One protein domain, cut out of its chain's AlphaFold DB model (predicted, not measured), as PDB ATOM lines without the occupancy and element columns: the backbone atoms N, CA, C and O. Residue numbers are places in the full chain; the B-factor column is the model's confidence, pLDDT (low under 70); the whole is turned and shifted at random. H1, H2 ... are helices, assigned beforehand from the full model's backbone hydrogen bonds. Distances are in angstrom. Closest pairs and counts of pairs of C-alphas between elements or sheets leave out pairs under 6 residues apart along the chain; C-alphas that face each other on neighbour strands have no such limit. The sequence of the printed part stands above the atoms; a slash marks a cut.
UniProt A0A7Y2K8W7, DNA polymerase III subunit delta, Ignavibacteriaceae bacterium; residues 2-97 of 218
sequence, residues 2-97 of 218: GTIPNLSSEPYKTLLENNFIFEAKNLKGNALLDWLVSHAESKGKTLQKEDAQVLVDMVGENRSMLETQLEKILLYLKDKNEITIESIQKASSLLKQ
ATOM      1  N   GLY A   2     -27.171 -67.611  22.945       67.81
ATOM      2  CA  GLY A   2     -25.913 -67.298  22.236       67.81
ATOM      3  C   GLY A   2     -24.625 -67.691  22.973       67.81
ATOM      4  O   GLY A   2     -23.533 -67.420  22.491       67.81
ATOM      5  N   THR A   3     -24.734 -68.318  24.143       71.94
ATOM      6  CA  THR A   3     -23.601 -68.661  24.998       71.94
ATOM      7  C   THR A   3     -22.957 -69.949  24.499       71.94
ATOM      8  O   THR A   3     -23.609 -70.993  24.473       71.94
ATOM      9  N   ILE A   4     -21.689 -69.870  24.099       78.44
ATOM     10  CA  ILE A   4     -20.889 -71.030  23.700       78.44
ATOM     11  C   ILE A   4     -20.137 -71.522  24.945       78.44
ATOM     12  O   ILE A   4     -19.300 -70.784  25.463       78.44
ATOM     13  N   PRO A   5     -20.429 -72.731  25.458       76.25
ATOM     14  CA  PRO A   5     -19.872 -73.208  26.726       76.25
ATOM     15  C   PRO A   5     -18.373 -73.519  26.641       76.25
ATOM     16  O   PRO A   5     -17.656 -73.344  27.622       76.25
ATOM     17  N   ASN A   6     -17.892 -73.976  25.479       84.94
ATOM     18  CA  ASN A   6     -16.479 -74.251  25.242       84.94
ATOM     19  C   ASN A   6     -16.147 -74.168  23.741       84.94
ATOM     20  O   ASN A   6     -16.588 -75.001  22.949       84.94
ATOM     21  N   LEU A   7     -15.327 -73.184  23.359       83.81
ATOM     22  CA  LEU A   7     -14.859 -72.979  21.980       83.81
ATOM     23  C   LEU A   7     -13.972 -74.122  21.461       83.81
ATOM     24  O   LEU A   7     -13.868 -74.311  20.256       83.81
ATOM     25  N   SER A   8     -13.343 -74.889  22.352       87.94
ATOM     26  CA  SER A   8     -12.457 -76.004  21.997       87.94
ATOM     27  C   SER A   8     -13.186 -77.339  21.831       87.94
ATOM     28  O   SER A   8     -12.570 -78.306  21.390       87.94
ATOM     29  N   SER A   9     -14.470 -77.418  22.191       91.94
ATOM     30  CA  SER A   9     -15.284 -78.624  21.989       91.94
ATOM     31  C   SER A   9     -15.962 -78.636  20.622       91.94
ATOM     32  O   SER A   9     -16.324 -77.584  20.092       91.94
ATOM     33  N   GLU A  10     -16.178 -79.826  20.067       89.31
ATOM     34  CA  GLU A  10     -17.033 -79.982  18.890       89.31
ATOM     35  C   GLU A  10     -18.506 -79.672  19.230       89.31
ATOM     36  O   GLU A  10     -18.956 -79.998  20.331       89.31
ATOM     37  N   PRO A  11     -19.277 -79.057  18.311       90.69
ATOM     38  CA  PRO A  11     -18.884 -78.644  16.957       90.69
ATOM     39  C   PRO A  11     -18.245 -77.241  16.883       90.69
ATOM     40  O   PRO A  11     -17.906 -76.780  15.796       90.69
ATOM     41  N   TYR A  12     -18.100 -76.522  18.004       90.44
ATOM     42  CA  TYR A  12     -17.683 -75.113  18.007       90.44
ATOM     43  C   TYR A  12     -16.268 -74.900  17.481       90.44
ATOM     44  O   TYR A  12     -16.036 -73.929  16.769       90.44
ATOM     45  N   LYS A  13     -15.352 -75.827  17.773       89.81
ATOM     46  CA  LYS A  13     -13.995 -75.798  17.228       89.81
ATOM     47  C   LYS A  13     -14.017 -75.823  15.697       89.81
ATOM     48  O   LYS A  13     -13.507 -74.898  15.069       89.81
ATOM     49  N   THR A  14     -14.675 -76.824  15.107       92.19
ATOM     50  CA  THR A  14     -14.813 -76.951  13.649       92.19
ATOM     51  C   THR A  14     -15.512 -75.737  13.038       92.19
ATOM     52  O   THR A  14     -15.099 -75.231  11.995       92.19
ATOM     53  N   LEU A  15     -16.567 -75.227  13.675       92.19
ATOM     54  CA  LEU A  15     -17.290 -74.058  13.174       92.19
ATOM     55  C   LEU A  15     -16.445 -72.772  13.241       92.19
ATOM     56  O   LEU A  15     -16.543 -71.947  12.336       92.19
ATOM     57  N   LEU A  16     -15.603 -72.603  14.267       88.69
ATOM     58  CA  LEU A  16     -14.672 -71.476  14.377       88.69
ATOM     59  C   LEU A  16     -13.581 -71.552  13.297       88.69
ATOM     60  O   LEU A  16     -13.340 -70.564  12.613       88.69
ATOM     61  N   GLU A  17     -12.971 -72.729  13.106       91.00
ATOM     62  CA  GLU A  17     -11.937 -72.968  12.082       91.00
ATOM     63  C   GLU A  17     -12.449 -72.692  10.659       91.00
ATOM     64  O   GLU A  17     -11.704 -72.206   9.811       91.00
ATOM     65  N   ASN A  18     -13.736 -72.943  10.408       94.25
ATOM     66  CA  ASN A  18     -14.383 -72.701   9.117       94.25
ATOM     67  C   ASN A  18     -15.068 -71.320   9.004       94.25
ATOM     68  O   ASN A  18     -15.832 -71.102   8.067       94.25
ATOM     69  N   ASN A  19     -14.815 -70.380   9.925       87.75
ATOM     70  CA  ASN A  19     -15.410 -69.031   9.943       87.75
ATOM     71  C   ASN A  19     -16.956 -68.992   9.995       87.75
ATOM     72  O   ASN A  19     -17.575 -68.024   9.555       87.75
ATOM     73  N   PHE A  20     -17.598 -70.017  10.564       90.00
ATOM     74  CA  PHE A  20     -19.052 -70.053  10.786       90.00
ATOM     75  C   PHE A  20     -19.481 -69.489  12.149       90.00
ATOM     76  O   PHE A  20     -20.677 -69.362  12.410       90.00
ATOM     77  N   ILE A  21     -18.534 -69.139  13.025       85.19
ATOM     78  CA  ILE A  21     -18.804 -68.472  14.306       85.19
ATOM     79  C   ILE A  21     -18.312 -67.031  14.236       85.19
ATOM     80  O   ILE A  21     -17.144 -66.778  13.955       85.19
ATOM     81  N   PHE A  22     -19.201 -66.097  14.568       80.06
ATOM     82  CA  PHE A  22     -18.877 -64.685  14.720       80.06
ATOM     83  C   PHE A  22     -19.303 -64.193  16.104       80.06
ATOM     84  O   PHE A  22     -20.437 -64.418  16.533       80.06
ATOM     85  N   GLU A  23     -18.403 -63.502  16.804       77.62
ATOM     86  CA  GLU A  23     -18.713 -62.887  18.091       77.62
ATOM     87  C   GLU A  23     -19.266 -61.471  17.881       77.62
ATOM     88  O   GLU A  23     -18.528 -60.508  17.666       77.62
ATOM     89  N   ALA A  24     -20.585 -61.325  17.990       77.81
ATOM     90  CA  ALA A  24     -21.234 -60.020  18.021       77.81
ATOM     91  C   ALA A  24     -21.128 -59.409  19.432       77.81
ATOM     92  O   ALA A  24     -22.079 -59.448  20.214       77.81
ATOM     93  N   LYS A  25     -19.953 -58.865  19.778       74.00
ATOM     94  CA  LYS A  25     -19.746 -58.196  21.073       74.00
ATOM     95  C   LYS A  25     -20.706 -57.021  21.236       74.00
ATOM     96  O   LYS A  25     -20.833 -56.180  20.346       74.00
ATOM     97  N   ASN A  26     -21.333 -56.938  22.408       79.12
ATOM     98  CA  ASN A  26     -22.110 -55.766  22.777       79.12
ATOM     99  C   ASN A  26     -21.146 -54.603  23.063       79.12
ATOM    100  O   ASN A  26     -20.311 -54.697  23.966       79.12
ATOM    101  N   LEU A  27     -21.226 -53.545  22.261       84.81
ATOM    102  CA  LEU A  27     -20.363 -52.373  22.380       84.81
ATOM    103  C   LEU A  27     -20.886 -51.474  23.500       84.81
ATOM    104  O   LEU A  27     -22.074 -51.171  23.539       84.81
ATOM    105  N   LYS A  28     -19.999 -51.036  24.395       85.69
ATOM    106  CA  LYS A  28     -20.332 -50.162  25.530       85.69
ATOM    107  C   LYS A  28     -19.263 -49.100  25.738       85.69
ATOM    108  O   LYS A  28     -18.113 -49.304  25.331       85.69
ATOM    109  N   GLY A  29     -19.628 -47.996  26.391       87.81
ATOM    110  CA  GLY A  29     -18.710 -46.894  26.683       87.81
ATOM    111  C   GLY A  29     -17.902 -46.454  25.457       87.81
ATOM    112  O   GLY A  29     -18.446 -46.281  24.368       87.81
ATOM    113  N   ASN A  30     -16.581 -46.334  25.609       90.62
ATOM    114  CA  ASN A  30     -15.696 -45.844  24.544       90.62
ATOM    115  C   ASN A  30     -15.767 -46.659  23.245       90.62
ATOM    116  O   ASN A  30     -15.728 -46.067  22.173       90.62
ATOM    117  N   ALA A  31     -15.933 -47.983  23.318       91.12
ATOM    118  CA  ALA A  31     -16.017 -48.813  22.114       91.12
ATOM    119  C   ALA A  31     -17.283 -48.516  21.291       91.12
ATOM    120  O   ALA A  31     -17.273 -48.636  20.068       91.12
ATOM    121  N   LEU A  32     -18.371 -48.113  21.957       92.88
ATOM    122  CA  LEU A  32     -19.601 -47.689  21.292       92.88
ATOM    123  C   LEU A  32     -19.448 -46.302  20.654       92.88
ATOM    124  O   LEU A  32     -19.921 -46.092  19.539       92.88
ATOM    125  N   LEU A  33     -18.747 -45.383  21.326       94.62
ATOM    126  CA  LEU A  33     -18.417 -44.068  20.768       94.62
ATOM    127  C   LEU A  33     -17.528 -44.194  19.529       94.62
ATOM    128  O   LEU A  33     -17.824 -43.589  18.505       94.62
ATOM    129  N   ASP A  34     -16.478 -45.012  19.602       94.75
ATOM    130  CA  ASP A  34     -15.582 -45.268  18.472       94.75
ATOM    131  C   ASP A  34     -16.352 -45.864  17.289       94.75
ATOM    132  O   ASP A  34     -16.173 -45.440  16.148       94.75
ATOM    133  N   TRP A  35     -17.281 -46.786  17.560       95.00
ATOM    134  CA  TRP A  35     -18.155 -47.333  16.528       95.00
ATOM    135  C   TRP A  35     -19.057 -46.275  15.886       95.00
ATOM    136  O   TRP A  35     -19.183 -46.276  14.666       95.00
ATOM    137  N   LEU A  36     -19.656 -45.362  16.660       95.75
ATOM    138  CA  LEU A  36     -20.473 -44.268  16.113       95.75
ATOM    139  C   LEU A  36     -19.666 -43.375  15.171       95.75
ATOM    140  O   LEU A  36     -20.148 -43.036  14.090       95.75
ATOM    141  N   VAL A  37     -18.440 -43.024  15.570       96.44
ATOM    142  CA  VAL A  37     -17.528 -42.213  14.755       96.44
ATOM    143  C   VAL A  37     -17.213 -42.935  13.446       96.44
ATOM    144  O   VAL A  37     -17.494 -42.400  12.374       96.44
ATOM    145  N   SER A  38     -16.746 -44.185  13.508       95.25
ATOM    146  CA  SER A  38     -16.444 -44.972  12.304       95.25
ATOM    147  C   SER A  38     -17.678 -45.235  11.436       95.25
ATOM    148  O   SER A  38     -17.588 -45.296  10.209       95.25
ATOM    149  N   HIS A  39     -18.855 -45.388  12.044       94.44
ATOM    150  CA  HIS A  39     -20.092 -45.587  11.303       94.44
ATOM    151  C   HIS A  39     -20.508 -44.311  10.560       94.44
ATOM    152  O   HIS A  39     -20.843 -44.395   9.378       94.44
ATOM    153  N   ALA A  40     -20.408 -43.134  11.183       95.25
ATOM    154  CA  ALA A  40     -20.626 -41.852  10.510       95.25
ATOM    155  C   ALA A  40     -19.635 -41.639   9.349       95.25
ATOM    156  O   ALA A  40     -20.053 -41.275   8.245       95.25
ATOM    157  N   GLU A  41     -18.356 -41.967   9.555       95.12
ATOM    158  CA  GLU A  41     -17.315 -41.901   8.518       95.12
ATOM    159  C   GLU A  41     -17.642 -42.807   7.326       95.12
ATOM    160  O   GLU A  41     -17.538 -42.381   6.175       95.12
ATOM    161  N   SER A  42     -18.141 -44.024   7.578       94.19
ATOM    162  CA  SER A  42     -18.584 -44.946   6.518       94.19
ATOM    163  C   SER A  42     -19.751 -44.404   5.677       94.19
ATOM    164  O   SER A  42     -19.975 -44.856   4.555       94.19
ATOM    165  N   LYS A  43     -20.485 -43.414   6.203       92.56
ATOM    166  CA  LYS A  43     -21.569 -42.691   5.520       92.56
ATOM    167  C   LYS A  43     -21.102 -41.349   4.935       92.56
ATOM    168  O   LYS A  43     -21.931 -40.555   4.494       92.56
ATOM    169  N   GLY A  44     -19.793 -41.089   4.926       92.56
ATOM    170  CA  GLY A  44     -19.191 -39.869   4.388       92.56
ATOM    171  C   GLY A  44     -19.384 -38.632   5.265       92.56
ATOM    172  O   GLY A  44     -19.325 -37.519   4.743       92.56
ATOM    173  N   LYS A  45     -19.651 -38.802   6.567       94.81
ATOM    174  CA  LYS A  45     -19.820 -37.703   7.528       94.81
ATOM    175  C   LYS A  45     -18.772 -37.755   8.636       94.81
ATOM    176  O   LYS A  45     -18.298 -38.825   8.994       94.81
ATOM    177  N   THR A  46     -18.445 -36.605   9.213       95.88
ATOM    178  CA  THR A  46     -17.575 -36.495  10.389       95.88
ATOM    179  C   THR A  46     -18.414 -36.356  11.656       95.88
ATOM    180  O   THR A  46     -19.376 -35.589  11.684       95.88
ATOM    181  N   LEU A  47     -18.046 -37.086  12.708       96.19
ATOM    182  CA  LEU A  47     -18.678 -37.031  14.027       96.19
ATOM    183  C   LEU A  47     -17.577 -36.975  15.087       96.19
ATOM    184  O   LEU A  47     -16.745 -37.876  15.154       96.19
ATOM    185  N   GLN A  48     -17.563 -35.926  15.908       94.50
ATOM    186  CA  GLN A  48     -16.620 -35.829  17.024       94.50
ATOM    187  C   GLN A  48     -17.067 -36.726  18.181       94.50
ATOM    188  O   GLN A  48     -18.258 -36.993  18.354       94.50
ATOM    189  N   LYS A  49     -16.122 -37.174  19.016       91.88
ATOM    190  CA  LYS A  49     -16.443 -38.039  20.165       91.88
ATOM    191  C   LYS A  49     -17.381 -37.358  21.161       91.88
ATOM    192  O   LYS A  49     -18.241 -38.019  21.735       91.88
ATOM    193  N   GLU A  50     -17.240 -36.051  21.353       90.69
ATOM    194  CA  GLU A  50     -18.099 -35.263  22.233       90.69
ATOM    195  C   GLU A  50     -19.553 -35.223  21.739       90.69
ATOM    196  O   GLU A  50     -20.470 -35.347  22.550       90.69
ATOM    197  N   ASP A  51     -19.770 -35.123  20.426       93.62
ATOM    198  CA  ASP A  51     -21.103 -35.168  19.812       93.62
ATOM    199  C   ASP A  51     -21.663 -36.600  19.776       93.62
ATOM    200  O   ASP A  51     -22.854 -36.816  20.010       93.62
ATOM    201  N   ALA A  52     -20.804 -37.606  19.572       94.31
ATOM    202  CA  ALA A  52     -21.180 -39.015  19.687       94.31
ATOM    203  C   ALA A  52     -21.671 -39.347  21.104       94.31
ATOM    204  O   ALA A  52     -22.658 -40.066  21.267       94.31
ATOM    205  N   GLN A  53     -21.030 -38.780  22.132       92.88
ATOM    206  CA  GLN A  53     -21.479 -38.935  23.512       92.88
ATOM    207  C   GLN A  53     -22.876 -38.349  23.715       92.88
ATOM    208  O   GLN A  53     -23.673 -38.948  24.428       92.88
ATOM    209  N   VAL A  54     -23.216 -37.236  23.060       93.12
ATOM    210  CA  VAL A  54     -24.574 -36.680  23.140       93.12
ATOM    211  C   VAL A  54     -25.606 -37.635  22.545       93.12
ATOM    212  O   VAL A  54     -26.697 -37.760  23.097       93.12
ATOM    213  N   LEU A  55     -25.280 -38.340  21.459       92.44
ATOM    214  CA  LEU A  55     -26.174 -39.364  20.910       92.44
ATOM    215  C   LEU A  55     -26.399 -40.497  21.907       92.44
ATOM    216  O   LEU A  55     -27.545 -40.861  22.162       92.44
ATOM    217  N   VAL A  56     -25.329 -41.003  22.520       92.19
ATOM    218  CA  VAL A  56     -25.432 -42.025  23.574       92.19
ATOM    219  C   VAL A  56     -26.235 -41.510  24.765       92.19
ATOM    220  O   VAL A  56     -27.056 -42.239  25.302       92.19
ATOM    221  N   ASP A  57     -26.071 -40.252  25.149       90.50
ATOM    222  CA  ASP A  57     -26.845 -39.642  26.229       90.50
ATOM    223  C   ASP A  57     -28.316 -39.445  25.851       90.50
ATOM    224  O   ASP A  57     -29.175 -39.399  26.721       90.50
ATOM    225  N   MET A  58     -28.637 -39.314  24.566       87.81
ATOM    226  CA  MET A  58     -30.010 -39.126  24.110       87.81
ATOM    227  C   MET A  58     -30.779 -40.449  24.047       87.81
ATOM    228  O   MET A  58     -31.941 -40.473  24.444       87.81
ATOM    229  N   VAL A  59     -30.156 -41.532  23.562       85.56
ATOM    230  CA  VAL A  59     -30.826 -42.831  23.332       85.56
ATOM    231  C   VAL A  59     -30.338 -44.006  24.176       85.56
ATOM    232  O   VAL A  59     -30.956 -45.067  24.163       85.56
ATOM    233  N   GLY A  60     -29.256 -43.838  24.921       85.00
ATOM    234  CA  GLY A  60     -28.604 -44.898  25.677       85.00
ATOM    235  C   GLY A  60     -27.684 -45.776  24.835       85.00
ATOM    236  O   GLY A  60     -27.446 -45.543  23.651       85.00
ATOM    237  N   GLU A  61     -27.151 -46.826  25.462       86.69
ATOM    238  CA  GLU A  61     -26.172 -47.733  24.841       86.69
ATOM    239  C   GLU A  61     -26.804 -48.774  23.893       86.69
ATOM    240  O   GLU A  61     -26.176 -49.771  23.532       86.69
ATOM    241  N   ASN A  62     -28.058 -48.581  23.473       85.56
ATOM    242  CA  ASN A  62     -28.703 -49.475  22.521       85.56
ATOM    243  C   ASN A  62     -28.223 -49.156  21.098       85.56
ATOM    244  O   ASN A  62     -28.673 -48.194  20.474       85.56
ATOM    245  N   ARG A  63     -27.330 -50.000  20.569       87.62
ATOM    246  CA  ARG A  63     -26.745 -49.837  19.229       87.62
ATOM    247  C   ARG A  63     -27.795 -49.677  18.122       87.62
ATOM    248  O   ARG A  63     -27.605 -48.837  17.252       87.62
ATOM    249  N   SER A  64     -28.894 -50.431  18.152       86.44
ATOM    250  CA  SER A  64     -29.942 -50.340  17.124       86.44
ATOM    251  C   SER A  64     -30.701 -49.012  17.188       86.44
ATOM    252  O   SER A  64     -31.011 -48.421  16.152       86.44
ATOM    253  N   MET A  65     -30.963 -48.503  18.396       86.56
ATOM    254  CA  MET A  65     -31.560 -47.174  18.569       86.56
ATOM    255  C   MET A  65     -30.597 -46.073  18.123       86.56
ATOM    256  O   MET A  65     -31.016 -45.133  17.452       86.56
ATOM    257  N   LEU A  66     -29.310 -46.211  18.441       91.62
ATOM    258  CA  LEU A  66     -28.257 -45.293  18.007       91.62
ATOM    259  C   LEU A  66     -28.115 -45.242  16.486       91.62
ATOM    260  O   LEU A  66     -28.064 -44.151  15.929       91.62
ATOM    261  N   GLU A  67     -28.101 -46.394  15.818       91.50
ATOM    262  CA  GLU A  67     -28.071 -46.482  14.355       91.50
ATOM    263  C   GLU A  67     -29.286 -45.774  13.745       91.50
ATOM    264  O   GLU A  67     -29.134 -44.886  12.909       91.50
ATOM    265  N   THR A  68     -30.481 -46.059  14.270       89.62
ATOM    266  CA  THR A  68     -31.729 -45.411  13.837       89.62
ATOM    267  C   THR A  68     -31.687 -43.890  14.018       89.62
ATOM    268  O   THR A  68     -32.149 -43.139  13.157       89.62
ATOM    269  N   GLN A  69     -31.158 -43.396  15.143       90.44
ATOM    270  CA  GLN A  69     -31.034 -41.954  15.363       90.44
ATOM    271  C   GLN A  69     -29.978 -41.317  14.471       90.44
ATOM    272  O   GLN A  69     -30.208 -40.227  13.946       90.44
ATOM    273  N   LEU A  70     -28.851 -41.993  14.252       92.62
ATOM    274  CA  LEU A  70     -27.833 -41.502  13.341       92.62
ATOM    275  C   LEU A  70     -28.405 -41.369  11.928       92.62
ATOM    276  O   LEU A  70     -28.270 -40.312  11.323       92.62
ATOM    277  N   GLU A  71     -29.130 -42.371  11.428       90.94
ATOM    278  CA  GLU A  71     -29.795 -42.310  10.120       90.94
ATOM    279  C   GLU A  71     -30.751 -41.116   9.999       90.94
ATOM    280  O   GLU A  71     -30.709 -40.386   9.005       90.94
ATOM    281  N   LYS A  72     -31.562 -40.848  11.029       89.88
ATOM    282  CA  LYS A  72     -32.441 -39.667  11.076       89.88
ATOM    283  C   LYS A  72     -31.655 -38.356  10.965       89.88
ATOM    284  O   LYS A  72     -32.065 -37.445  10.244       89.88
ATOM    285  N   ILE A  73     -30.519 -38.258  11.652       92.19
ATOM    286  CA  ILE A  73     -29.652 -37.074  11.610       92.19
ATOM    287  C   ILE A  73     -28.987 -36.925  10.240       92.19
ATOM    288  O   ILE A  73     -28.924 -35.816   9.707       92.19
ATOM    289  N   LEU A  74     -28.548 -38.026   9.631       91.12
ATOM    290  CA  LEU A  74     -27.987 -38.034   8.280       91.12
ATOM    291  C   LEU A  74     -29.007 -37.532   7.247       91.12
ATOM    292  O   LEU A  74     -28.667 -36.698   6.405       91.12
ATOM    293  N   LEU A  75     -30.268 -37.966   7.354       88.69
ATOM    294  CA  LEU A  75     -31.368 -37.484   6.509       88.69
ATOM    295  C   LEU A  75     -31.618 -35.978   6.685       88.69
ATOM    296  O   LEU A  75     -31.900 -35.280   5.710       88.69
ATOM    297  N   TYR A  76     -31.488 -35.464   7.910       88.69
ATOM    298  CA  TYR A  76     -31.609 -34.034   8.195       88.69
ATOM    299  C   TYR A  76     -30.447 -33.210   7.613       88.69
ATOM    300  O   TYR A  76     -30.671 -32.138   7.044       88.69
ATOM    301  N   LEU A  77     -29.210 -33.697   7.748       89.06
ATOM    302  CA  LEU A  77     -27.996 -32.968   7.375       89.06
ATOM    303  C   LEU A  77     -27.857 -32.722   5.870       89.06
ATOM    304  O   LEU A  77     -27.228 -31.732   5.486       89.06
ATOM    305  N   LYS A  78     -28.444 -33.584   5.028       84.06
ATOM    306  CA  LYS A  78     -28.323 -33.529   3.562       84.06
ATOM    307  C   LYS A  78     -26.846 -33.414   3.139       84.06
ATOM    308  O   LYS A  78     -26.064 -34.337   3.374       84.06
ATOM    309  N   ASP A  79     -26.454 -32.267   2.587       85.56
ATOM    310  CA  ASP A  79     -25.122 -32.005   2.032       85.56
ATOM    311  C   ASP A  79     -24.092 -31.553   3.077       85.56
ATOM    312  O   ASP A  79     -22.909 -31.429   2.770       85.56
ATOM    313  N   LYS A  80     -24.499 -31.303   4.329       87.62
ATOM    314  CA  LYS A  80     -23.548 -30.966   5.398       87.62
ATOM    315  C   LYS A  80     -22.708 -32.181   5.763       87.62
ATOM    316  O   LYS A  80     -23.252 -33.268   5.949       87.62
ATOM    317  N   ASN A  81     -21.399 -31.989   5.902       90.12
ATOM    318  CA  ASN A  81     -20.461 -33.087   6.145       90.12
ATOM    319  C   ASN A  81     -20.264 -33.415   7.625       90.12
ATOM    320  O   ASN A  81     -19.879 -34.534   7.933       90.12
ATOM    321  N   GLU A  82     -20.554 -32.482   8.530       94.44
ATOM    322  CA  GLU A  82     -20.280 -32.645   9.957       94.44
ATOM    323  C   GLU A  82     -21.565 -32.795  10.775       94.44
ATOM    324  O   GLU A  82     -22.525 -32.034  10.606       94.44
ATOM    325  N   ILE A  83     -21.565 -33.782  11.669       95.00
ATOM    326  CA  ILE A  83     -22.593 -34.002  12.680       95.00
ATOM    327  C   ILE A  83     -22.165 -33.272  13.954       95.00
ATOM    328  O   ILE A  83     -21.283 -33.742  14.665       95.00
ATOM    329  N   THR A  84     -22.811 -32.143  14.238       94.06
ATOM    330  CA  THR A  84     -22.580 -31.339  15.449       94.06
ATOM    331  C   THR A  84     -23.739 -31.459  16.436       94.06
ATOM    332  O   THR A  84     -24.857 -31.815  16.044       94.06
ATOM    333  N   ILE A  85     -23.528 -31.053  17.689       92.06
ATOM    334  CA  ILE A  85     -24.585 -30.896  18.698       92.06
ATOM    335  C   ILE A  85     -25.813 -30.132  18.185       92.06
ATOM    336  O   ILE A  85     -26.945 -30.565  18.401       92.06
ATOM    337  N   GLU A  86     -25.636 -29.034  17.445       91.00
ATOM    338  CA  GLU A  86     -26.764 -28.267  16.907       91.00
ATOM    339  C   GLU A  86     -27.532 -29.059  15.850       91.00
ATOM    340  O   GLU A  86     -28.745 -28.896  15.701       91.00
ATOM    341  N   SER A  87     -26.832 -29.903  15.094       91.31
ATOM    342  CA  SER A  87     -27.443 -30.767  14.088       91.31
ATOM    343  C   SER A  87     -28.250 -31.884  14.745       91.31
ATOM    344  O   SER A  87     -29.374 -32.141  14.319       91.31
ATOM    345  N   ILE A  88     -27.715 -32.473  15.820       91.44
ATOM    346  CA  ILE A  88     -28.401 -33.470  16.650       91.44
ATOM    347  C   ILE A  88     -29.686 -32.866  17.229       91.44
ATOM    348  O   ILE A  88     -30.771 -33.398  17.009       91.44
ATOM    349  N   GLN A  89     -29.594 -31.708  17.891       87.44
ATOM    350  CA  GLN A  89     -30.754 -31.045  18.494       87.44
ATOM    351  C   GLN A  89     -31.826 -30.689  17.468       87.44
ATOM    352  O   GLN A  89     -33.000 -30.991  17.668       87.44
ATOM    353  N   LYS A  90     -31.436 -30.080  16.341       88.00
ATOM    354  CA  LYS A  90     -32.397 -29.688  15.302       88.00
ATOM    355  C   LYS A  90     -33.100 -30.892  14.688       88.00
ATOM    356  O   LYS A  90     -34.302 -30.806  14.445       88.00
ATOM    357  N   ALA A  91     -32.385 -31.993  14.456       87.50
ATOM    358  CA  ALA A  91     -32.993 -33.222  13.965       87.50
ATOM    359  C   ALA A  91     -34.043 -33.752  14.958       87.50
ATOM    360  O   ALA A  91     -35.180 -34.007  14.564       87.50
ATOM    361  N   SER A  92     -33.708 -33.830  16.248       85.19
ATOM    362  CA  SER A  92     -34.624 -34.302  17.295       85.19
ATOM    363  C   SER A  92     -35.864 -33.417  17.440       85.19
ATOM    364  O   SER A  92     -36.989 -33.924  17.433       85.19
ATOM    365  N   SER A  93     -35.683 -32.092  17.477       82.50
ATOM    366  CA  SER A  93     -36.789 -31.133  17.576       82.50
ATOM    367  C   SER A  93     -37.718 -31.184  16.362       82.50
ATOM    368  O   SER A  93     -38.937 -31.143  16.521       82.50
ATOM    369  N   LEU A  94     -37.176 -31.307  15.144       81.44
ATOM    370  CA  LEU A  94     -37.987 -31.432  13.925       81.44
ATOM    371  C   LEU A  94     -38.828 -32.706  13.919       81.44
ATOM    372  O   LEU A  94     -39.958 -32.700  13.430       81.44
ATOM    373  N   LEU A  95     -38.294 -33.783  14.491       79.12
ATOM    374  CA  LEU A  95     -38.998 -35.050  14.632       79.12
ATOM    375  C   LEU A  95     -39.942 -35.081  15.841       79.12
ATOM    376  O   LEU A  95     -40.549 -36.122  16.085       79.12
ATOM    377  N   LYS A  96     -40.068 -33.965  16.578       80.81
ATOM    378  CA  LYS A  96     -40.884 -33.830  17.796       80.81
ATOM    379  C   LYS A  96     -40.615 -34.943  18.816       80.81
ATOM    380  O   LYS A  96     -41.523 -35.382  19.512       80.81
ATOM    381  N   GLN A  97     -39.372 -35.418  18.870       83.31
ATOM    382  CA  GLN A  97     -38.954 -36.436  19.825       83.31
ATOM    383  C   GLN A  97     -38.459 -35.741  21.085       83.31
ATOM    384  O   GLN A  97     -37.498 -34.974  21.031       83.31
TER     385      GLN A  97
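What this domain is: This is residues 2 to 97 of the 218 residues of the protein "DNA polymerase III subunit delta" of Ignavibacteriaceae bacterium (UniProt A0A7Y2K8W7). A cluster of four helices, H2 to H5, makes a head in which H4, the longest, has H3 and H5 crossing it along its length and H2 nearby. From this head a long link leads away as an arm to the short helix H1 and the first printed residues, which lie far from the head and make the length of the whole. The printed part has 96 residues, with five named helices in the order H1, H2, H3, H4, H5 and no named strand; the class is all helix. It is loose, with a radius of gyration of the C-alphas of 17.5 A, and its C-alphas span 53 by 23 by 21 A.

Where its parts are: H4 spans residues 63 to 77, 20.7 A from first to last C-alpha; C-alpha 63 is at (-26.745, -49.837, 19.229). Before it come H3, residues 49 to 59, 15.5 A long, and H2, residues 30 to 42, 18.3 A long. H5, residues 85 to 94, is 14.2 A long and ends at C-alpha 94, at (-37.987, -31.432, 13.925). H1, residues 12 to 17, is 8.5 A long and begins at C-alpha 12, at (-17.683, -75.113, 18.007).

How they stand to each other: H4 touches H5 with residues 72 to 77 alone; the closest C-alphas, of Ile 73 and Ala 91, are 5.6 A apart, and the lines are about perpendicular at 89 degrees. With residues 65 to 69 alone, H4 touches H3, closest at the C-alphas of Val 59 and Leu 66, 6.4 A apart, at a steep tilt of 67 degrees, opposite ways. H3 is the hub, touching three helices. H3 and H5 only just touch, with 3 pairs of C-alphas within 8 A, at a shallow tilt of 27 degrees, the same way; their closest C-alphas, of Asp 51 and Ile 85, are 5.6 A apart. H2 touches H3 with residues 33 to 37 alone, about perpendicular at 77 degrees; the closest C-alphas, of Leu 33 and Ala 52, are 5.9 A apart. H2 and H4 are close but not clearly touching. The helix packing is mostly crossed, with 1 of 4 touching pairs at a shallow tilt. Residues 46 to 47 pair with residues 82 to 83, parallel. H1 is apart from H2, H3, H4 and H5. In H1, H2, H3, H4 and H5 every O i to N i+4 pair is within hydrogen-bond range.

The domain as a whole: The two C-alphas farthest apart, of Glu 10 and Leu 94, are 53.1 A apart. The printed part has no cut. The link from H1 to H2, residues 18 to 29, is long; that from H3 to H4 is tight. The mean pLDDT of the printed part is 88.8, and residue 2 is under 70.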